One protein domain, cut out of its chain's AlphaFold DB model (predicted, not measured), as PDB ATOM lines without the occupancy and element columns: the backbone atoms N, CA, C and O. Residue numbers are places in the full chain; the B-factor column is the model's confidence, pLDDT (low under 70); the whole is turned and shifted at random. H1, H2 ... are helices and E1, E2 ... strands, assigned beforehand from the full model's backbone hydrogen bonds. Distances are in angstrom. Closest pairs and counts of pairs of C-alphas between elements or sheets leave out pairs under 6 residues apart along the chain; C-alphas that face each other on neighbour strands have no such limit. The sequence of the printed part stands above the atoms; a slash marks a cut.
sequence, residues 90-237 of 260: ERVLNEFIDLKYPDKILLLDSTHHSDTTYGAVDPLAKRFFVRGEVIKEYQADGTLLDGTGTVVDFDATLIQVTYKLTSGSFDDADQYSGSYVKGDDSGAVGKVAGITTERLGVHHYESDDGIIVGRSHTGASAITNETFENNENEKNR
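This is residues 90 to 237 of the 260 residues of an uncharacterized protein of Candidatus Pacearchaeota archaeon (UniProt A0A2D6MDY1). A closed barrel of six strands, E1 to E6, makes one part of an elongated model, and the hairpin E7 and E8 and the helices H1 and H2 lie beyond one end of it. H1 leads into the barrel, and the chain leaves it after E6 to form the hairpin and then H2. The printed part has 148 residues, with two named helices and eight named strands in the order H1, E1 to E8, H2; both sheets are antiparallel and the class is mixed, helices and strands. The whole is compact, with a radius of gyration of the C-alphas of 16.6 A, and spans 56 by 34 by 29 A.

H1, residues 90 to 100, begins with C-alpha 90 at (45.782, 38.355, 10.464) and is 15.0 A long. E1 is residues 104 to 108 and E2 residues 134 to 138. E3, residues 144 to 155, is 24.6 A long and bends by 87 degrees at residue 152. E4, residues 160 to 167, is 19.6 A long and bends by 57 degrees at residue 164. E5 is residues 180 to 183. E6, residues 189 to 197, is 20.6 A long and bends by 78 degrees at residue 193. E7 is residues 202 to 206 and E8 residues 221 to 224. H2, residues 225 to 235, is 15.5 A long and ends with C-alpha 235 at (44.645, 31.779, 22.751).

Round the barrel run E1, E4, E3, E2, E5, E6 and back to E1. N 106 and O 161 of E1 and E4 are 2.9 A apart, within hydrogen-bond range, as are N 150 and O 164 of the hairpin E3 and E4 at 2.9 A, N 135 and O 149 of the hairpin E2 and E3 at 2.8 A, N 138 and O 180 of E2 and E5 at 2.8 A, N 181 and O 190 of the hairpin E5 and E6 at 2.8 A, and N 105 and O 196 of E6 and E1 at 2.8 A. E2, E3 and E4 form a meander, each strand the antiparallel neighbour of the one before. E1 to E4 and E2 to E5 each form a Greek key, a meander of three strands with the first strand of the four the antiparallel neighbour of the fourth. E6 is staggered, pairing with E5 over residues 189 to 191 and with E1 over residues 192 to 197. In the hairpin E7 and E8, N 203 and O 223 are 2.8 A apart. H1 and H2 are not on the barrel. They only just touch, with 3 pairs of C-alphas within 8 A, the closest being those of Ile 97 and Glu 226, 6.7 A apart, at a steep tilt of 49 degrees, opposite ways. In H1 and H2 every O i to N i+4 pair is within hydrogen-bond range.

The C-alphas farthest apart are those of Gly 119 and Arg 237, 56.3 A. The printed part has no cut. The links E1 to E2, E4 to E5 and E7 to E8 are long. The mean pLDDT of the printed part is 84.7, and residues 111 to 126 and 171 to 178 are under 70.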
ATOM      1  N   GLU A  90      46.281  39.304  11.470       90.44
ATOM      2  CA  GLU A  90      45.782  38.355  10.464       90.44
ATOM      3  C   GLU A  90      46.686  38.247   9.225       90.44
ATOM      4  O   GLU A  90      47.016  37.146   8.790       90.44
ATOM      5  N   ARG A  91      47.150  39.374   8.668       92.75
ATOM      6  CA  ARG A  91      48.044  39.355   7.498       92.75
ATOM      7  C   ARG A  91      49.377  38.660   7.796       92.75
ATOM      8  O   ARG A  91      49.843  37.876   6.978       92.75
ATOM      9  N   VAL A  92      49.980  38.948   8.950       91.81
ATOM     10  CA  VAL A  92      51.262  38.357   9.365       91.81
ATOM     11  C   VAL A  92      51.084  36.874   9.686       91.81
ATOM     12  O   VAL A  92      51.914  36.062   9.289       91.81
ATOM     13  N   LEU A  93      49.973  36.508  10.330       92.50
ATOM     14  CA  LEU A  93      49.623  35.117  10.592       92.50
ATOM     15  C   LEU A  93      49.451  34.329   9.287       92.50
ATOM     16  O   LEU A  93      49.968  33.224   9.172       92.50
ATOM     17  N   ASN A  94      48.787  34.902   8.282       94.06
ATOM     18  CA  ASN A  94      48.648  34.272   6.967       94.06
ATOM     19  C   ASN A  94      50.012  34.019   6.304       94.06
ATOM     20  O   ASN A  94      50.251  32.923   5.805       94.06
ATOM     21  N   GLU A  95      50.923  34.997   6.349       94.19
ATOM     22  CA  GLU A  95      52.295  34.843   5.843       94.19
ATOM     23  C   GLU A  95      53.074  33.760   6.615       94.19
ATOM     24  O   GLU A  95      53.813  32.978   6.014       94.19
ATOM     25  N   PHE A  96      52.882  33.675   7.934       92.94
ATOM     26  CA  PHE A  96      53.462  32.626   8.773       92.94
ATOM     27  C   PHE A  96      52.929  31.233   8.411       92.94
ATOM     28  O   PHE A  96      53.718  30.302   8.255       92.94
ATOM     29  N   ILE A  97      51.613  31.091   8.231       94.88
ATOM     30  CA  ILE A  97      50.964  29.834   7.834       94.88
ATOM     31  C   ILE A  97      51.495  29.373   6.473       94.88
ATOM     32  O   ILE A  97      51.865  28.210   6.334       94.88
ATOM     33  N   ASP A  98      51.591  30.274   5.492       94.75
ATOM     34  CA  ASP A  98      52.086  29.942   4.151       94.75
ATOM     35  C   ASP A  98      53.575  29.540   4.160       94.75
ATOM     36  O   ASP A  98      53.999  28.692   3.375       94.75
ATOM     37  N   LEU A  99      54.379  30.118   5.061       94.69
ATOM     38  CA  LEU A  99      55.782  29.738   5.243       94.69
ATOM     39  C   LEU A  99      55.931  28.387   5.959       94.69
ATOM     40  O   LEU A  99      56.842  27.621   5.642       94.69
ATOM     41  N   LYS A 100      55.066  28.117   6.942       94.25
ATOM     42  CA  LYS A 100      55.076  26.889   7.743       94.25
ATOM     43  C   LYS A 100      54.545  25.687   6.962       94.25
ATOM     44  O   LYS A 100      55.081  24.596   7.130       94.25
ATOM     45  N   TYR A 101      53.550  25.908   6.102       95.69
ATOM     46  CA  TYR A 101      52.852  24.884   5.321       95.69
ATOM     47  C   TYR A 101      52.917  25.177   3.807       95.69
ATOM     48  O   TYR A 101      51.892  25.499   3.191       95.69
ATOM     49  N   PRO A 102      54.115  25.128   3.193       94.94
ATOM     50  CA  PRO A 102      54.312  25.533   1.803       94.94
ATOM     51  C   PRO A 102      53.878  24.469   0.784       94.94
ATOM     52  O   PRO A 102      53.810  24.764  -0.415       94.94
ATOM     53  N   ASP A 103      53.651  23.228   1.220       94.81
ATOM     54  CA  ASP A 103      53.477  22.088   0.330       94.81
ATOM     55  C   ASP A 103      51.992  21.845  -0.023       94.81
ATOM     56  O   ASP A 103      51.085  22.639   0.261       94.81
ATOM     57  N   LYS A 104      51.724  20.755  -0.746       93.06
ATOM     58  CA  LYS A 104      50.373  20.327  -1.137       93.06
ATOM     59  C   LYS A 104      50.036  18.997  -0.482       93.06
ATOM     60  O   LYS A 104      50.926  18.231  -0.129       93.06
ATOM     61  N   ILE A 105      48.746  18.701  -0.367       92.88
ATOM     62  CA  ILE A 105      48.252  17.447   0.198       92.88
ATOM     63  C   ILE A 105      47.376  16.718  -0.815       92.88
ATOM     64  O   ILE A 105      46.456  17.297  -1.397       92.88
ATOM     65  N   LEU A 106      47.642  15.422  -0.982       91.19
ATOM     66  CA  LEU A 106      46.713  14.471  -1.584       91.19
ATOM     67  C   LEU A 106      45.890  13.824  -0.470       91.19
ATOM     68  O   LEU A 106      46.435  13.173   0.424       91.19
ATOM     69  N   LEU A 107      44.572  13.987  -0.543       89.88
ATOM     70  CA  LEU A 107      43.620  13.254   0.280       89.88
ATOM     71  C   LEU A 107      43.395  11.896  -0.374       89.88
ATOM     72  O   LEU A 107      43.046  11.847  -1.555       89.88
ATOM     73  N   LEU A 108      43.565  10.802   0.367       87.75
ATOM     74  CA  LEU A 108      43.296   9.468  -0.169       87.75
ATOM     75  C   LEU A 108      41.992   8.896   0.395       87.75
ATOM     76  O   LEU A 108      41.620   9.137   1.546       87.75
ATOM     77  N   ASP A 109      41.318   8.077  -0.413       83.44
ATOM     78  CA  ASP A 109      40.088   7.378  -0.007       83.44
ATOM     79  C   ASP A 109      40.359   6.369   1.119       83.44
ATOM     80  O   ASP A 109      39.504   6.095   1.963       83.44
ATOM     81  N   SER A 110      41.557   5.788   1.131       74.56
ATOM     82  CA  SER A 110      41.972   4.823   2.140       74.56
ATOM     83  C   SER A 110      43.488   4.803   2.294       74.56
ATOM     84  O   SER A 110      44.232   5.187   1.395       74.56
ATOM     85  N   THR A 111      43.946   4.291   3.433       66.06
ATOM     86  CA  THR A 111      45.368   4.044   3.715       66.06
ATOM     87  C   THR A 111      45.944   2.852   2.957       66.06
ATOM     88  O   THR A 111      47.126   2.557   3.108       66.06
ATOM     89  N   HIS A 112      45.115   2.123   2.205       56.69
ATOM     90  CA  HIS A 112      45.481   0.854   1.595       56.69
ATOM     91  C   HIS A 112      44.829   0.732   0.218       56.69
ATOM     92  O   HIS A 112      43.649   0.400   0.124       56.69
ATOM     93  N   HIS A 113      45.599   0.886  -0.855       53.56
ATOM     94  CA  HIS A 113      45.247   0.219  -2.101       53.56
ATOM     95  C   HIS A 113      46.223  -0.933  -2.336       53.56
ATOM     96  O   HIS A 113      47.361  -0.740  -2.761       53.56
ATOM     97  N   SER A 114      45.785  -2.157  -2.030       48.47
ATOM     98  CA  SER A 114      46.432  -3.360  -2.549       48.47
ATOM     99  C   SER A 114      45.953  -3.534  -3.987       48.47
ATOM    100  O   SER A 114      44.948  -4.205  -4.232       48.47
ATOM    101  N   ASP A 115      46.611  -2.884  -4.943       46.53
ATOM    102  CA  ASP A 115      46.298  -3.171  -6.337       46.53
ATOM    103  C   ASP A 115      46.777  -4.592  -6.673       46.53
ATOM    104  O   ASP A 115      47.975  -4.869  -6.738       46.53
ATOM    105  N   THR A 116      45.833  -5.515  -6.857       51.31
ATOM    106  CA  THR A 116      46.123  -6.874  -7.344       51.31
ATOM    107  C   THR A 116      46.284  -6.918  -8.868       51.31
ATOM    108  O   THR A 116      46.697  -7.945  -9.403       51.31
ATOM    109  N   THR A 117      46.030  -5.809  -9.569       46.06
ATOM    110  CA  THR A 117      46.045  -5.705 -11.039       46.06
ATOM    111  C   THR A 117      47.463  -5.646 -11.616       46.06
ATOM    112  O   THR A 117      47.669  -6.001 -12.773       46.06
ATOM    113  N   TYR A 118      48.476  -5.306 -10.809       45.16
ATOM    114  CA  TYR A 118      49.855  -5.124 -11.279       45.16
ATOM    115  C   TYR A 118      50.900  -5.871 -10.437       45.16
ATOM    116  O   TYR A 118      51.862  -5.291  -9.938       45.16
ATOM    117  N   GLY A 119      50.735  -7.192 -10.308       46.81
ATOM    118  CA  GLY A 119      51.821  -8.089  -9.883       46.81
ATOM    119  C   GLY A 119      52.346  -7.852  -8.463       46.81
ATOM    120  O   GLY A 119      53.541  -8.017  -8.213       46.81
ATOM    121  N   ALA A 120      51.473  -7.465  -7.530       41.25
ATOM    122  CA  ALA A 120      51.842  -7.293  -6.134       41.25
ATOM    123  C   ALA A 120      52.222  -8.637  -5.488       41.25
ATOM    124  O   ALA A 120      51.419  -9.563  -5.358       41.25
ATOM    125  N   VAL A 121      53.480  -8.704  -5.054       49.03
ATOM    126  CA  VAL A 121      53.977  -9.654  -4.062       49.03
ATOM    127  C   VAL A 121      53.226  -9.380  -2.751       49.03
ATOM    128  O   VAL A 121      53.378  -8.303  -2.182       49.03
ATOM    129  N   ASP A 122      52.421 -10.357  -2.331       52.81
ATOM    130  CA  ASP A 122      51.608 -10.434  -1.105       52.81
ATOM    131  C   ASP A 122      50.510  -9.349  -0.906       52.81
ATOM    132  O   ASP A 122      50.802  -8.230  -0.479       52.81
ATOM    133  N   PRO A 123      49.217  -9.690  -1.106       51.94
ATOM    134  CA  PRO A 123      48.061  -8.838  -0.787       51.94
ATOM    135  C   PRO A 123      47.954  -8.400   0.687       51.94
ATOM    136  O   PRO A 123      47.141  -7.535   1.006       51.94
ATOM    137  N   LEU A 124      48.728  -9.006   1.596       51.16
ATOM    138  CA  LEU A 124      48.742  -8.692   3.028       51.16
ATOM    139  C   LEU A 124      49.816  -7.662   3.414       51.16
ATOM    140  O   LEU A 124      49.795  -7.149   4.537       51.16
ATOM    141  N   ALA A 125      50.748  -7.337   2.512       58.84
ATOM    142  CA  ALA A 125      51.810  -6.380   2.783       58.84
ATOM    143  C   ALA A 125      51.267  -4.944   2.714       58.84
ATOM    144  O   ALA A 125      51.136  -4.351   1.643       58.84
ATOM    145  N   LYS A 126      50.962  -4.368   3.881       61.88
ATOM    146  CA  LYS A 126      50.640  -2.942   4.011       61.88
ATOM    147  C   LYS A 126      51.864  -2.118   3.619       61.88
ATOM    148  O   LYS A 126      52.898  -2.201   4.280       61.88
ATOM    149  N   ARG A 127      51.745  -1.342   2.545       74.81
ATOM    150  CA  ARG A 127      52.783  -0.422   2.076       74.81
ATOM    151  C   ARG A 127      52.338   0.998   2.367       74.81
ATOM    152  O   ARG A 127      51.203   1.357   2.066       74.81
ATOM    153  N   PHE A 128      53.239   1.773   2.945       83.12
ATOM    154  CA  PHE A 128      53.040   3.189   3.203       83.12
ATOM    155  C   PHE A 128      54.008   3.988   2.355       83.12
ATOM    156  O   PHE A 128      55.101   3.500   2.053       83.12
ATOM    157  N   PHE A 129      53.595   5.199   1.998       88.31
ATOM    158  CA  PHE A 129      54.491   6.128   1.340       88.31
ATOM    159  C   PHE A 129      55.665   6.447   2.269       88.31
ATOM    160  O   PHE A 129      55.492   6.583   3.483       88.31
ATOM    161  N   VAL A 130      56.862   6.530   1.704       89.19
ATOM    162  CA  VAL A 130      58.094   6.829   2.431       89.19
ATOM    163  C   VAL A 130      58.568   8.232   2.091       89.19
ATOM    164  O   VAL A 130      58.534   8.675   0.945       89.19
ATOM    165  N   ARG A 131      59.030   8.954   3.111       93.62
ATOM    166  CA  ARG A 131      59.532  10.318   2.954       93.62
ATOM    167  C   ARG A 131      60.677  10.374   1.939       93.62
ATOM    168  O   ARG A 131      61.654   9.640   2.062       93.62
ATOM    169  N   GLY A 132      60.573  11.304   0.995       93.12
ATOM    170  CA  GLY A 132      61.556  11.560  -0.052       93.12
ATOM    171  C   GLY A 132      61.359  10.756  -1.337       93.12
ATOM    172  O   GLY A 132      62.073  11.030  -2.298       93.12
ATOM    173  N   GLU A 133      60.416   9.807  -1.394       93.56
ATOM    174  CA  GLU A 133      60.171   9.066  -2.638       93.56
ATOM    175  C   GLU A 133      59.442   9.917  -3.680       93.56
ATOM    176  O   GLU A 133      58.695  10.846  -3.354       93.56
ATOM    177  N   VAL A 134      59.627   9.560  -4.951       94.44
ATOM    178  CA  VAL A 134      58.872  10.149  -6.057       94.44
ATOM    179  C   VAL A 134      57.522   9.453  -6.169       94.44
ATOM    180  O   VAL A 134      57.442   8.224  -6.208       94.44
ATOM    181  N   ILE A 135      56.466  10.254  -6.260       92.94
ATOM    182  CA  ILE A 135      55.112   9.806  -6.558       92.94
ATOM    183  C   ILE A 135      54.693  10.235  -7.956       92.94
ATOM    184  O   ILE A 135      54.977  11.355  -8.387       92.94
ATOM    185  N   LYS A 136      53.989   9.340  -8.644       92.19
ATOM    186  CA  LYS A 136      53.406   9.587  -9.964       92.19
ATOM    187  C   LYS A 136      51.922   9.268  -9.964       92.19
ATOM    188  O   LYS A 136      51.489   8.339  -9.277       92.19
ATOM    189  N   GLU A 137      51.174  10.032 -10.740       90.38
ATOM    190  CA  GLU A 137      49.743   9.845 -10.919       90.38
ATOM    191  C   GLU A 137      49.430   8.888 -12.078       90.38
ATOM    192  O   GLU A 137      50.102   8.882 -13.109       90.38
ATOM    193  N   TYR A 138      48.397   8.070 -11.908       87.88
ATOM    194  CA  TYR A 138      47.923   7.091 -12.877       87.88
ATOM    195  C   TYR A 138      46.397   7.109 -12.959       87.88
ATOM    196  O   TYR A 138      45.705   7.255 -11.949       87.88
ATOM    197  N   GLN A 139      45.856   6.871 -14.150       86.56
ATOM    198  CA  GLN A 139      44.446   6.523 -14.308       86.56
ATOM    199  C   GLN A 139      44.160   5.113 -13.770       86.56
ATOM    200  O   GLN A 139      45.062   4.299 -13.564       86.56
ATOM    201  N   ALA A 140      42.875   4.799 -13.580       80.62
ATOM    202  CA  ALA A 140      42.428   3.492 -13.095       80.62
ATOM    203  C   ALA A 140      42.820   2.312 -14.006       80.62
ATOM    204  O   ALA A 140      42.871   1.176 -13.543       80.62
ATOM    205  N   ASP A 141      43.098   2.563 -15.287       80.12
ATOM    206  CA  ASP A 141      43.572   1.554 -16.240       80.12
ATOM    207  C   ASP A 141      45.105   1.347 -16.211       80.12
ATOM    208  O   ASP A 141      45.628   0.448 -16.873       80.12
ATOM    209  N   GLY A 142      45.828   2.132 -15.404       79.75
ATOM    210  CA  GLY A 142      47.287   2.114 -15.298       79.75
ATOM    211  C   GLY A 142      48.006   3.048 -16.275       79.75
ATOM    212  O   GLY A 142      49.238   3.048 -16.312       79.75
ATOM    213  N   THR A 143      47.281   3.858 -17.049       86.19
ATOM    214  CA  THR A 143      47.876   4.904 -17.889       86.19
ATOM    215  C   THR A 143      48.523   5.976 -17.014       86.19
ATOM    216  O   THR A 143      47.896   6.483 -16.085       86.19
ATOM    217  N   LEU A 144      49.777   6.327 -17.307       86.75
ATOM    218  CA  LEU A 144      50.512   7.371 -16.592       86.75
ATOM    219  C   LEU A 144      49.927   8.756 -16.907       86.75
ATOM    220  O   LEU A 144      49.755   9.101 -18.078       86.75
ATOM    221  N   LEU A 145      49.666   9.537 -15.860       88.19
ATOM    222  CA  LEU A 145      49.280  10.946 -15.926       88.19
ATOM    223  C   LEU A 145      50.503  11.850 -15.691       88.19
ATOM    224  O   LEU A 145      51.622  11.381 -15.476       88.19
ATOM    225  N   ASP A 146      50.323  13.161 -15.798       86.31
ATOM    226  CA  ASP A 146      51.410  14.142 -15.743       86.31
ATOM    227  C   ASP A 146      51.807  14.553 -14.315       86.31
ATOM    228  O   ASP A 146      52.929  15.031 -14.112       86.31
ATOM    229  N   GLY A 147      50.944  14.322 -13.320       88.81
ATOM    230  CA  GLY A 147      51.214  14.599 -11.911       88.81
ATOM    231  C   GLY A 147      52.442  13.852 -11.381       88.81
ATOM    232  O   GLY A 147      52.449  12.625 -11.256       88.81
ATOM    233  N   THR A 148      53.504  14.593 -11.047       92.31
ATOM    234  CA  THR A 148      54.708  14.056 -10.392       92.31
ATOM    235  C   THR A 148      55.115  14.914  -9.196       92.31
ATOM    236  O   THR A 148      55.235  16.140  -9.288       92.31
ATOM    237  N   GLY A 149      55.377  14.272  -8.060       94.38
ATOM    238  CA  GLY A 149      55.731  14.934  -6.806       94.38
ATOM    239  C   GLY A 149      56.750  14.151  -5.988       94.38
ATOM    240  O   GLY A 149      57.054  13.003  -6.294       94.38
ATOM    241  N   THR A 150      57.275  14.775  -4.940       95.75
ATOM    242  CA  THR A 150      58.124  14.118  -3.936       95.75
ATOM    243  C   THR A 150      57.391  14.090  -2.603       95.75
ATOM    244  O   THR A 150      56.883  15.127  -2.175       95.75
ATOM    245  N   VAL A 151      57.343  12.936  -1.940       95.31
ATOM    246  CA  VAL A 151      56.681  12.779  -0.637       95.31
ATOM    247  C   VAL A 151      57.463  13.530   0.435       95.31
ATOM    248  O   VAL A 151      58.648  13.279   0.654       95.31
ATOM    249  N   VAL A 152      56.789  14.440   1.126       95.56
ATOM    250  CA  VAL A 152      57.327  15.171   2.277       95.56
ATOM    251  C   VAL A 152      56.978  14.433   3.561       95.56
ATOM    252  O   VAL A 152      57.863  14.234   4.398       95.56
ATOM    253  N   ASP A 153      55.729  13.983   3.676       93.62
ATOM    254  CA  ASP A 153      55.238  13.191   4.798       93.62
ATOM    255  C   ASP A 153      53.981  12.386   4.422       93.62
ATOM    256  O   ASP A 153      53.302  12.692   3.437       93.62
ATOM    257  N   PHE A 154      53.673  11.352   5.202       91.56
ATOM    258  CA  PHE A 154      52.445  10.574   5.059       91.56
ATOM    259  C   PHE A 154      51.811  10.291   6.420       91.56
ATOM    260  O   PHE A 154      52.360   9.545   7.234       91.56
ATOM    261  N   ASP A 155      50.597  10.805   6.616       89.81
ATOM    262  CA  ASP A 155      49.800  10.552   7.810       89.81
ATOM    263  C   ASP A 155      48.752   9.464   7.533       89.81
ATOM    264  O   ASP A 155      47.760   9.664   6.822       89.81
ATOM    265  N   ALA A 156      48.953   8.290   8.134       84.81
ATOM    266  CA  ALA A 156      48.037   7.160   8.007       84.81
ATOM    267  C   ALA A 156      46.720   7.339   8.790       84.81
ATOM    268  O   ALA A 156      45.729   6.676   8.491       84.81
ATOM    269  N   THR A 157      46.678   8.193   9.810       86.38
ATOM    270  CA  THR A 157      45.459   8.439  10.596       86.38
ATOM    271  C   THR A 157      44.519   9.406   9.882       86.38
ATOM    272  O   THR A 157      43.301   9.207   9.883       86.38
ATOM    273  N   LEU A 158      45.091  10.402   9.203       88.69
ATOM    274  CA  LEU A 158      44.365  11.391   8.409       88.69
ATOM    275  C   LEU A 158      44.144  10.923   6.968       88.69
ATOM    276  O   LEU A 158      43.192  11.352   6.313       88.69
ATOM    277  N   ILE A 159      44.952   9.963   6.516       89.00
ATOM    278  CA  ILE A 159      44.973   9.437   5.152       89.00
ATOM    279  C   ILE A 159      45.386  10.526   4.152       89.00
ATOM    280  O   ILE A 159      44.708  10.786   3.154       89.00
ATOM    281  N   GLN A 160      46.499  11.188   4.462       91.50
ATOM    282  CA  GLN A 160      46.996  12.346   3.727       91.50
ATOM    283  C   GLN A 160      48.462  12.154   3.360       91.50
ATOM    284  O   GLN A 160      49.267  11.743   4.193       91.50
ATOM    285  N   VAL A 161      48.799  12.445   2.105       93.12
ATOM    286  CA  VAL A 161      50.187  12.519   1.637       93.12
ATOM    287  C   VAL A 161      50.518  13.985   1.420       93.12
ATOM    288  O   VAL A 161      49.964  14.604   0.509       93.12
ATOM    289  N   THR A 162      51.434  14.524   2.218       95.12
ATOM    290  CA  THR A 162      52.024  15.838   1.964       95.12
ATOM    291  C   THR A 162      53.132  15.665   0.941       95.12
ATOM    292  O   THR A 162      54.017  14.818   1.096       95.12
ATOM    293  N   TYR A 163      53.085  16.439  -0.134       94.88
ATOM    294  CA  TYR A 163      54.019  16.323  -1.239       94.88
ATOM    295  C   TYR A 163      54.429  17.683  -1.785       94.88
ATOM    296  O   TYR A 163      53.651  18.637  -1.855       94.88
ATOM    297  N   LYS A 164      55.664  17.720  -2.278       95.31
ATOM    298  CA  LYS A 164      56.189  18.827  -3.058       95.31
ATOM    299  C   LYS A 164      56.004  18.533  -4.538       95.31
ATOM    300  O   LYS A 164      56.570  17.569  -5.066       95.31
ATOM    301  N   LEU A 165      55.223  19.365  -5.224       92.75
ATOM    302  CA  LEU A 165      55.016  19.238  -6.666       92.75
ATOM    303  C   LEU A 165      56.351  19.408  -7.404       92.75
ATOM    304  O   LEU A 165      57.073  20.380  -7.187       92.75
ATOM    305  N   THR A 166      56.681  18.444  -8.261       92.69
ATOM    306  CA  THR A 166      57.911  18.463  -9.068       92.69
ATOM    307  C   THR A 166      57.609  18.876 -10.505       92.69
ATOM    308  O   THR A 166      58.316  19.714 -11.064       92.69
ATOM    309  N   SER A 167      56.547  18.327 -11.097       89.25
ATOM    310  CA  SER A 167      56.083  18.675 -12.443       89.25
ATOM    311  C   SER A 167      54.635  18.235 -12.667       89.25
ATOM    312  O   SER A 167      54.130  17.382 -11.938       89.25
ATOM    313  N   GLY A 168      54.008  18.785 -13.710       86.44
ATOM    314  CA  GLY A 168      52.611  18.511 -14.053       86.44
ATOM    315  C   GLY A 168      51.641  19.115 -13.044       86.44
ATOM    316  O   GLY A 168      51.994  20.032 -12.296       86.44
ATOM    317  N   SER A 169      50.422  18.593 -13.024       83.81
ATOM    318  CA  SER A 169      49.423  18.890 -12.004       83.81
ATOM    319  C   SER A 169      48.792  17.584 -11.550       83.81
ATOM    320  O   SER A 169      48.536  16.718 -12.372       83.81
ATOM    321  N   PHE A 170      48.531  17.449 -10.253       82.44
ATOM    322  CA  PHE A 170      47.578  16.442  -9.774       82.44
ATOM    323  C   PHE A 170      46.141  17.008  -9.798       82.44
ATOM    324  O   PHE A 170      45.163  16.275  -9.731       82.44
ATOM    325  N   ASP A 171      46.011  18.337  -9.877       69.88
ATOM    326  CA  ASP A 171      44.770  19.113  -9.807       69.88
ATOM    327  C   ASP A 171      44.223  19.376 -11.217       69.88
ATOM    328  O   ASP A 171      44.290  20.497 -11.722       69.88
ATOM    329  N   ASP A 172      43.775  18.323 -11.906       65.19
ATOM    330  CA  ASP A 172      42.987  18.479 -13.133       65.19
ATOM    331  C   ASP A 172      41.496  18.406 -12.774       65.19
ATOM    332  O   ASP A 172      40.917  17.334 -12.550       65.19
ATOM    333  N   ALA A 173      40.899  19.594 -12.647       50.72
ATOM    334  CA  ALA A 173      39.548  19.834 -12.140       50.72
ATOM    335  C   ALA A 173      38.436  19.112 -12.926       50.72
ATOM    336  O   ALA A 173      37.321  18.985 -12.419       50.72
ATOM    337  N   ASP A 174      38.733  18.606 -14.127       53.62
ATOM    338  CA  ASP A 174      37.759  17.961 -15.005       53.62
ATOM    339  C   ASP A 174      37.835  16.422 -15.040       53.62
ATOM    340  O   ASP A 174      37.025  15.825 -15.760       53.62
ATOM    341  N   GLN A 175      38.736  15.728 -14.306       54.75
ATOM    342  CA  GLN A 175      38.829  14.272 -14.546       54.75
ATOM    343  C   GLN A 175      39.349  13.262 -13.504       54.75
ATOM    344  O   GLN A 175      39.290  12.079 -13.833       54.75
ATOM    345  N   TYR A 176      39.761  13.590 -12.269       55.88
ATOM    346  CA  TYR A 176      40.496  12.572 -11.472       55.88
ATOM    347  C   TYR A 176      40.119  12.377  -9.997       55.88
ATOM    348  O   TYR A 176      40.918  11.853  -9.221       55.88
ATOM    349  N   SER A 177      38.867  12.643  -9.601       55.53
ATOM    350  CA  SER A 177      38.336  11.939  -8.417       55.53
ATOM    351  C   SER A 177      38.368  10.426  -8.693       55.53
ATOM    352  O   SER A 177      37.563   9.885  -9.452       55.53
ATOM    353  N   GLY A 178      39.372   9.744  -8.137       65.38
ATOM    354  CA  GLY A 178      39.660   8.335  -8.386       65.38
ATOM    355  C   GLY A 178      40.829   7.991  -9.312       65.38
ATOM    356  O   GLY A 178      40.917   6.822  -9.696       65.38
ATOM    357  N   SER A 179      41.738   8.926  -9.616       83.56
ATOM    358  CA  SER A 179      43.097   8.549 -10.039       83.56
ATOM    359  C   SER A 179      43.865   7.885  -8.894       83.56
ATOM    360  O   SER A 179      43.426   7.847  -7.740       83.56
ATOM    361  N   TYR A 180      45.020   7.315  -9.219       87.38
ATOM    362  CA  TYR A 180      45.887   6.629  -8.277       87.38
ATOM    363  C   TYR A 180      47.253   7.293  -8.237       87.38
ATOM    364  O   TYR A 180      47.894   7.503  -9.260       87.38
ATOM    365  N   VAL A 181      47.731   7.558  -7.033       89.62
ATOM    366  CA  VAL A 181      49.104   7.965  -6.759       89.62
ATOM    367  C   VAL A 181      49.907   6.728  -6.379       89.62
ATOM    368  O   VAL A 181      49.482   5.949  -5.521       89.62
ATOM    369  N   LYS A 182      51.074   6.549  -7.002       88.56
ATOM    370  CA  LYS A 182      51.997   5.450  -6.707       88.56
ATOM    371  C   LYS A 182      53.391   5.960  -6.363       88.56
ATOM    372  O   LYS A 182      53.931   6.780  -7.100       88.56
ATOM    373  N   GLY A 183      53.959   5.431  -5.281       89.50
ATOM    374  CA  GLY A 183      55.345   5.661  -4.871       89.50
ATOM    375  C   GLY A 183      56.321   4.747  -5.611       89.50
ATOM    376  O   GLY A 183      56.072   3.543  -5.738       89.50
ATOM    377  N   ASP A 184      57.416   5.312  -6.120       89.00
ATOM    378  CA  ASP A 184      58.438   4.575  -6.875       89.00
ATOM    379  C   ASP A 184      59.236   3.600  -5.979       89.00
ATOM    380  O   ASP A 184      59.547   2.491  -6.420       89.00
ATOM    381  N   ASP A 185      59.519   3.971  -4.724       86.50
ATOM    382  CA  ASP A 185      60.372   3.188  -3.816       86.50
ATOM    383  C   ASP A 185      59.553   2.221  -2.954       86.50
ATOM    384  O   ASP A 185      59.865   1.031  -2.841       86.50
ATOM    385  N   SER A 186      58.475   2.720  -2.345       84.69
ATOM    386  CA  SER A 186      57.598   1.920  -1.485       84.69
ATOM    387  C   SER A 186      56.707   0.969  -2.294       84.69
ATOM    388  O   SER A 186      56.295  -0.098  -1.817       84.69
ATOM    389  N   GLY A 187      56.371   1.350  -3.529       81.50
ATOM    390  CA  GLY A 187      55.289   0.740  -4.293       81.50
ATOM    391  C   GLY A 187      53.920   0.909  -3.626       81.50
ATOM    392  O   GLY A 187      53.013   0.137  -3.936       81.50
ATOM    393  N   ALA A 188      53.776   1.847  -2.682       84.12
ATOM    394  CA  ALA A 188      52.491   2.202  -2.101       84.12
ATOM    395  C   ALA A 188      51.588   2.788  -3.189       84.12
ATOM    396  O   ALA A 188      52.051   3.529  -4.057       84.12
ATOM    397  N   VAL A 189      50.306   2.432  -3.146       85.31
ATOM    398  CA  VAL A 189      49.285   2.948  -4.058       85.31
ATOM    399  C   VAL A 189      48.157   3.531  -3.217       85.31
ATOM    400  O   VAL A 189      47.685   2.898  -2.271       85.31
ATOM    401  N   GLY A 190      47.732   4.740  -3.563       85.88
ATOM    402  CA  GLY A 190      46.626   5.441  -2.929       85.88
ATOM    403  C   GLY A 190      45.663   5.958  -3.984       85.88
ATOM    404  O   GLY A 190      46.094   6.539  -4.973       85.88
ATOM    405  N   LYS A 191      44.364   5.751  -3.786       86.69
ATOM    406  CA  LYS A 191      43.340   6.357  -4.641       86.69
ATOM    407  C   LYS A 191      43.105   7.797  -4.192       86.69
ATOM    408  O   LYS A 191      42.787   8.009  -3.020       86.69
ATOM    409  N   VAL A 192      43.264   8.756  -5.099       87.38
ATOM    410  CA  VAL A 192      43.095  10.188  -4.841       87.38
ATOM    411  C   VAL A 192      41.608  10.498  -4.673       87.38
ATOM    412  O   VAL A 192      40.803  10.303  -5.584       87.38
ATOM    413  N   ALA A 193      41.250  10.967  -3.481       86.50
ATOM    414  CA  ALA A 193      39.916  11.444  -3.129       86.50
ATOM    415  C   ALA A 193      39.764  12.949  -3.383       86.50
ATOM    416  O   ALA A 193      38.666  13.436  -3.641       86.50
ATOM    417  N   GLY A 194      40.867  13.690  -3.286       87.31
ATOM    418  CA  GLY A 194      40.896  15.132  -3.469       87.31
ATOM    419  C   GLY A 194      42.284  15.702  -3.230       87.31
ATOM    420  O   GLY A 194      43.205  14.997  -2.813       87.31
ATOM    421  N   ILE A 195      42.428  16.993  -3.503       88.38
ATOM    422  CA  ILE A 195      43.701  17.704  -3.432       88.38
ATOM    423  C   ILE A 195      43.458  19.021  -2.729       88.38
ATOM    424  O   ILE A 195      42.440  19.677  -2.940       88.38
ATOM    425  N   THR A 196      44.391  19.393  -1.868       91.56
ATOM    426  CA  THR A 196      44.337  20.655  -1.145       91.56
ATOM    427  C   THR A 196      45.748  21.198  -0.928       91.56
ATOM    428  O   THR A 196      46.745  20.529  -1.215       91.56
ATOM    429  N   THR A 197      45.858  22.439  -0.474       93.62
ATOM    430  CA  THR A 197      47.130  22.983   0.017       93.62
ATOM    431  C   THR A 197      47.403  22.449   1.414       93.62
ATOM    432  O   THR A 197      46.470  22.107   2.136       93.62
ATOM    433  N   GLU A 198      48.665  22.401   1.835       94.69
ATOM    434  CA  GLU A 198      48.993  21.994   3.202       94.69
ATOM    435  C   GLU A 198      48.331  22.914   4.241       94.69
ATOM    436  O   GLU A 198      47.781  22.429   5.225       94.69
ATOM    437  N   ARG A 199      48.228  24.219   3.957       95.31
ATOM    438  CA  ARG A 199      47.438  25.190   4.736       95.31
ATOM    439  C   ARG A 199      45.992  24.750   5.008       95.31
ATOM    440  O   ARG A 199      45.489  24.922   6.117       95.31
ATOM    441  N   LEU A 200      45.321  24.192   4.003       94.94
ATOM    442  CA  LEU A 200      43.937  23.715   4.090       94.94
ATOM    443  C   LEU A 200      43.856  22.195   4.328       94.94
ATOM    444  O   LEU A 200      42.776  21.607   4.259       94.94
ATOM    445  N   GLY A 201      44.996  21.558   4.600       93.12
ATOM    446  CA  GLY A 201      45.108  20.178   5.044       93.12
ATOM    447  C   GLY A 201      44.447  19.961   6.387       93.12
ATOM    448  O   GLY A 201      44.328  20.900   7.172       93.12
ATOM    449  N   VAL A 202      44.042  18.723   6.669       94.94
ATOM    450  CA  VAL A 202      43.496  18.400   7.991       94.94
ATOM    451  C   VAL A 202      44.675  18.284   8.946       94.94
ATOM    452  O   VAL A 202      45.591  17.522   8.682       94.94
ATOM    453  N   HIS A 203      44.644  19.022  10.049       94.75
ATOM    454  CA  HIS A 203      45.606  18.875  11.135       94.75
ATOM    455  C   HIS A 203      45.171  17.754  12.084       94.75
ATOM    456  O   HIS A 203      45.984  16.968  12.561       94.75
ATOM    457  N   HIS A 204      43.880  17.708  12.423       94.62
ATOM    458  CA  HIS A 204      43.286  16.696  13.295       94.62
ATOM    459  C   HIS A 204      41.752  16.741  13.215       94.62
ATOM    460  O   HIS A 204      41.175  17.556  12.492       94.62
ATOM    461  N   TYR A 205      41.091  15.853  13.958       95.00
ATOM    462  CA  TYR A 205      39.642  15.857  14.117       95.00
ATOM    463  C   TYR A 205      39.261  16.176  15.560       95.00
ATOM    464  O   TYR A 205      39.901  15.679  16.486       95.00
ATOM    465  N   GLU A 206      38.197  16.950  15.747       95.56
ATOM    466  CA  GLU A 206      37.631  17.278  17.059       95.56
ATOM    467  C   GLU A 206      36.179  16.803  17.164       95.56
ATOM    468  O   GLU A 206      35.457  16.768  16.167       95.56
ATOM    469  N   SER A 207      35.747  16.407  18.363       93.88
ATOM    470  CA  SER A 207      34.330  16.189  18.668       93.88
ATOM    471  C   SER A 207      33.591  17.517  18.864       93.88
ATOM    472  O   SER A 207      34.215  18.567  19.002       93.88
ATOM    473  N   ASP A 208      32.262  17.461  18.984       91.62
ATOM    474  CA  ASP A 208      31.427  18.627  19.320       91.62
ATOM    475  C   ASP A 208      31.839  19.326  20.639       91.62
ATOM    476  O   ASP A 208      31.544  20.503  20.835       91.62
ATOM    477  N   ASP A 209      32.548  18.618  21.527       90.44
ATOM    478  CA  ASP A 209      33.066  19.138  22.801       90.44
ATOM    479  C   ASP A 209      34.482  19.750  22.686       90.44
ATOM    480  O   ASP A 209      35.077  20.116  23.701       90.44
ATOM    481  N   GLY A 210      35.059  19.824  21.479       87.56
ATOM    482  CA  GLY A 210      36.416  20.338  21.243       87.56
ATOM    483  C   GLY A 210      37.533  19.396  21.710       87.56
ATOM    484  O   GLY A 210      38.643  19.831  22.008       87.56
ATOM    485  N   ILE A 211      37.247  18.095  21.835       91.31
ATOM    486  CA  ILE A 211      38.245  17.081  22.197       91.31
ATOM    487  C   ILE A 211      38.808  16.465  20.921       91.31
ATOM    488  O   ILE A 211      38.045  16.040  20.054       91.31
ATOM    489  N   ILE A 212      40.134  16.334  20.841       92.88
ATOM    490  CA  ILE A 212      40.792  15.656  19.721       92.88
ATOM    491  C   ILE A 212      40.384  14.178  19.695       92.88
ATOM    492  O   ILE A 212      40.615  13.427  20.647       92.88
ATOM    493  N   VAL A 213      39.798  13.755  18.580       93.88
ATOM    494  CA  VAL A 213      39.302  12.399  18.338       93.88
ATOM    495  C   VAL A 213      39.836  11.852  17.016       93.88
ATOM    496  O   VAL A 213      40.418  12.560  16.198       93.88
ATOM    497  N   GLY A 214      39.651  10.552  16.791       90.06
ATOM    498  CA  GLY A 214      39.951   9.951  15.494       90.06
ATOM    499  C   GLY A 214      38.910  10.323  14.436       90.06
ATOM    500  O   GLY A 214      37.735  10.501  14.750       90.06
ATOM    501  N   ARG A 215      39.318  10.317  13.162       88.25
ATOM    502  CA  ARG A 215      38.460  10.580  11.987       88.25
ATOM    503  C   ARG A 215      37.125   9.825  11.989       88.25
ATOM    504  O   ARG A 215      36.123  10.343  11.511       88.25
ATOM    505  N   SER A 216      37.113   8.580  12.468       88.44
ATOM    506  CA  SER A 216      35.919   7.719  12.474       88.44
ATOM    507  C   SER A 216      35.003   7.930  13.683       88.44
ATOM    508  O   SER A 216      34.016   7.208  13.822       88.44
ATOM    509  N   HIS A 217      35.330   8.859  14.580       90.94
ATOM    510  CA  HIS A 217      34.490   9.170  15.728       90.94
ATOM    511  C   HIS A 217      33.194   9.859  15.275       90.94
ATOM    512  O   HIS A 217      33.197  10.729  14.405       90.94
ATOM    513  N   THR A 218      32.064   9.475  15.865       92.19
ATOM    514  CA  THR A 218      30.764  10.087  15.560       92.19
ATOM    515  C   THR A 218      30.774  11.566  15.942       92.19
ATOM    516  O   THR A 218      31.146  11.901  17.063       92.19
ATOM    517  N   GLY A 219      30.370  12.451  15.027       89.88
ATOM    518  CA  GLY A 219      30.418  13.903  15.256       89.88
ATOM    519  C   GLY A 219      31.822  14.512  15.140       89.88
ATOM    520  O   GLY A 219      32.026  15.642  15.557       89.88
ATOM    521  N   ALA A 220      32.801  13.780  14.599       93.12
ATOM    522  CA  ALA A 220      34.123  14.333  14.333       93.12
ATOM    523  C   ALA A 220      34.081  15.388  13.215       93.12
ATOM    524  O   ALA A 220      33.638  15.103  12.099       93.12
ATOM    525  N   SER A 221      34.617  16.572  13.498       94.31
ATOM    526  CA  SER A 221      34.829  17.658  12.542       94.31
ATOM    527  C   SER A 221      36.316  17.808  12.241       94.31
ATOM    528  O   SER A 221      37.147  17.700  13.138       94.31
ATOM    529  N   ALA A 222      36.666  18.017  10.972       93.62
ATOM    530  CA  ALA A 222      38.055  18.211  10.566       93.62
ATOM    531  C   ALA A 222      38.504  19.647  10.866       93.62
ATOM    532  O   ALA A 222      37.870  20.596  10.406       93.62
ATOM    533  N   ILE A 223      39.618  19.791  11.579       96.19
ATOM    534  CA  ILE A 223      40.279  21.074  11.819       96.19
ATOM    535  C   ILE A 223      41.456  21.185  10.862       96.19
ATOM    536  O   ILE A 223      42.302  20.290  10.814       96.19
ATOM    537  N   THR A 224      41.503  22.262  10.077       97.00
ATOM    538  CA  THR A 224      42.603  22.492   9.135       97.00
ATOM    539  C   THR A 224      43.835  23.072   9.820       97.00
ATOM    540  O   THR A 224      43.716  23.647  10.902       97.00
ATOM    541  N   ASN A 225      45.005  22.977   9.181       96.38
ATOM    542  CA  ASN A 225      46.221  23.648   9.657       96.38
ATOM    543  C   ASN A 225      45.980  25.152   9.867       96.38
ATOM    544  O   ASN A 225      46.278  25.681  10.930       96.38
ATOM    545  N   GLU A 226      45.335  25.830   8.917       96.56
ATOM    546  CA  GLU A 226      44.937  27.234   9.070       96.56
ATOM    547  C   GLU A 226      44.043  27.483  10.293       96.56
ATOM    548  O   GLU A 226      44.264  28.432  11.043       96.56
ATOM    549  N   THR A 227      43.019  26.653  10.502       95.94
ATOM    550  CA  THR A 227      42.093  26.833  11.631       95.94
ATOM    551  C   THR A 227      42.810  26.596  12.957       95.94
ATOM    552  O   THR A 227      42.600  27.338  13.913       95.94
ATOM    553  N   PHE A 228      43.703  25.607  13.004       95.75
ATOM    554  CA  PHE A 228      44.543  25.336  14.161       95.75
ATOM    555  C   PHE A 228      45.426  26.541  14.518       95.75
ATOM    556  O   PHE A 228      45.361  27.012  15.651       95.75
ATOM    557  N   GLU A 229      46.173  27.105  13.565       95.12
ATOM    558  CA  GLU A 229      47.039  28.265  13.838       95.12
ATOM    559  C   GLU A 229      46.234  29.515  14.235       95.12
ATOM    560  O   GLU A 229      46.655  30.276  15.105       95.12
ATOM    561  N   ASN A 230      45.047  29.718  13.652       94.31
ATOM    562  CA  ASN A 230      44.142  30.789  14.073       94.31
ATOM    563  C   ASN A 230      43.675  30.613  15.523       94.31
ATOM    564  O   ASN A 230      43.658  31.583  16.283       94.31
ATOM    565  N   ASN A 231      43.330  29.385  15.918       93.06
ATOM    566  CA  ASN A 231      42.917  29.072  17.283       93.06
ATOM    567  C   ASN A 231      44.071  29.245  18.281       93.06
ATOM    568  O   ASN A 231      43.850  29.758  19.377       93.06
ATOM    569  N   GLU A 232      45.298  28.866  17.917       91.94
ATOM    570  CA  GLU A 232      46.484  29.115  18.748       91.94
ATOM    571  C   GLU A 232      46.762  30.620  18.895       91.94
ATOM    572  O   GLU A 232      46.965  31.106  20.007       91.94
ATOM    573  N   ASN A 233      46.672  31.389  17.808       91.50
ATOM    574  CA  ASN A 233      46.843  32.842  17.863       91.50
ATOM    575  C   ASN A 233      45.745  33.536  18.695       91.50
ATOM    576  O   ASN A 233      46.006  34.526  19.375       91.50
ATOM    577  N   GLU A 234      44.517  33.010  18.675       90.62
ATOM    578  CA  GLU A 234      43.409  33.486  19.510       90.62
ATOM    579  C   GLU A 234      43.660  33.208  21.003       90.62
ATOM    580  O   GLU A 234      43.429  34.073  21.846       90.62
ATOM    581  N   LYS A 235      44.240  32.052  21.358       89.62
ATOM    582  CA  LYS A 235      44.645  31.779  22.751       89.62
ATOM    583  C   LYS A 235      45.661  32.804  23.263       89.62
ATOM    584  O   LYS A 235      45.594  33.183  24.430       89.62
ATOM    585  N   ASN A 236      46.534  33.306  22.390       88.88
ATOM    586  CA  ASN A 236      47.522  34.332  22.731       88.88
ATOM    587  C   ASN A 236      46.917  35.740  22.908       88.88
ATOM    588  O   ASN A 236      47.613  36.641  23.381       88.88
ATOM    589  N   ARG A 237      45.636  35.965  22.562       89.69
ATOM    590  CA  ARG A 237      44.967  37.257  22.808       89.69
ATOM    591  C   ARG A 237      44.645  37.488  24.274       89.69
ATOM    592  O   ARG A 237      44.607  38.643  24.697       89.69
TER     593      ARG A 237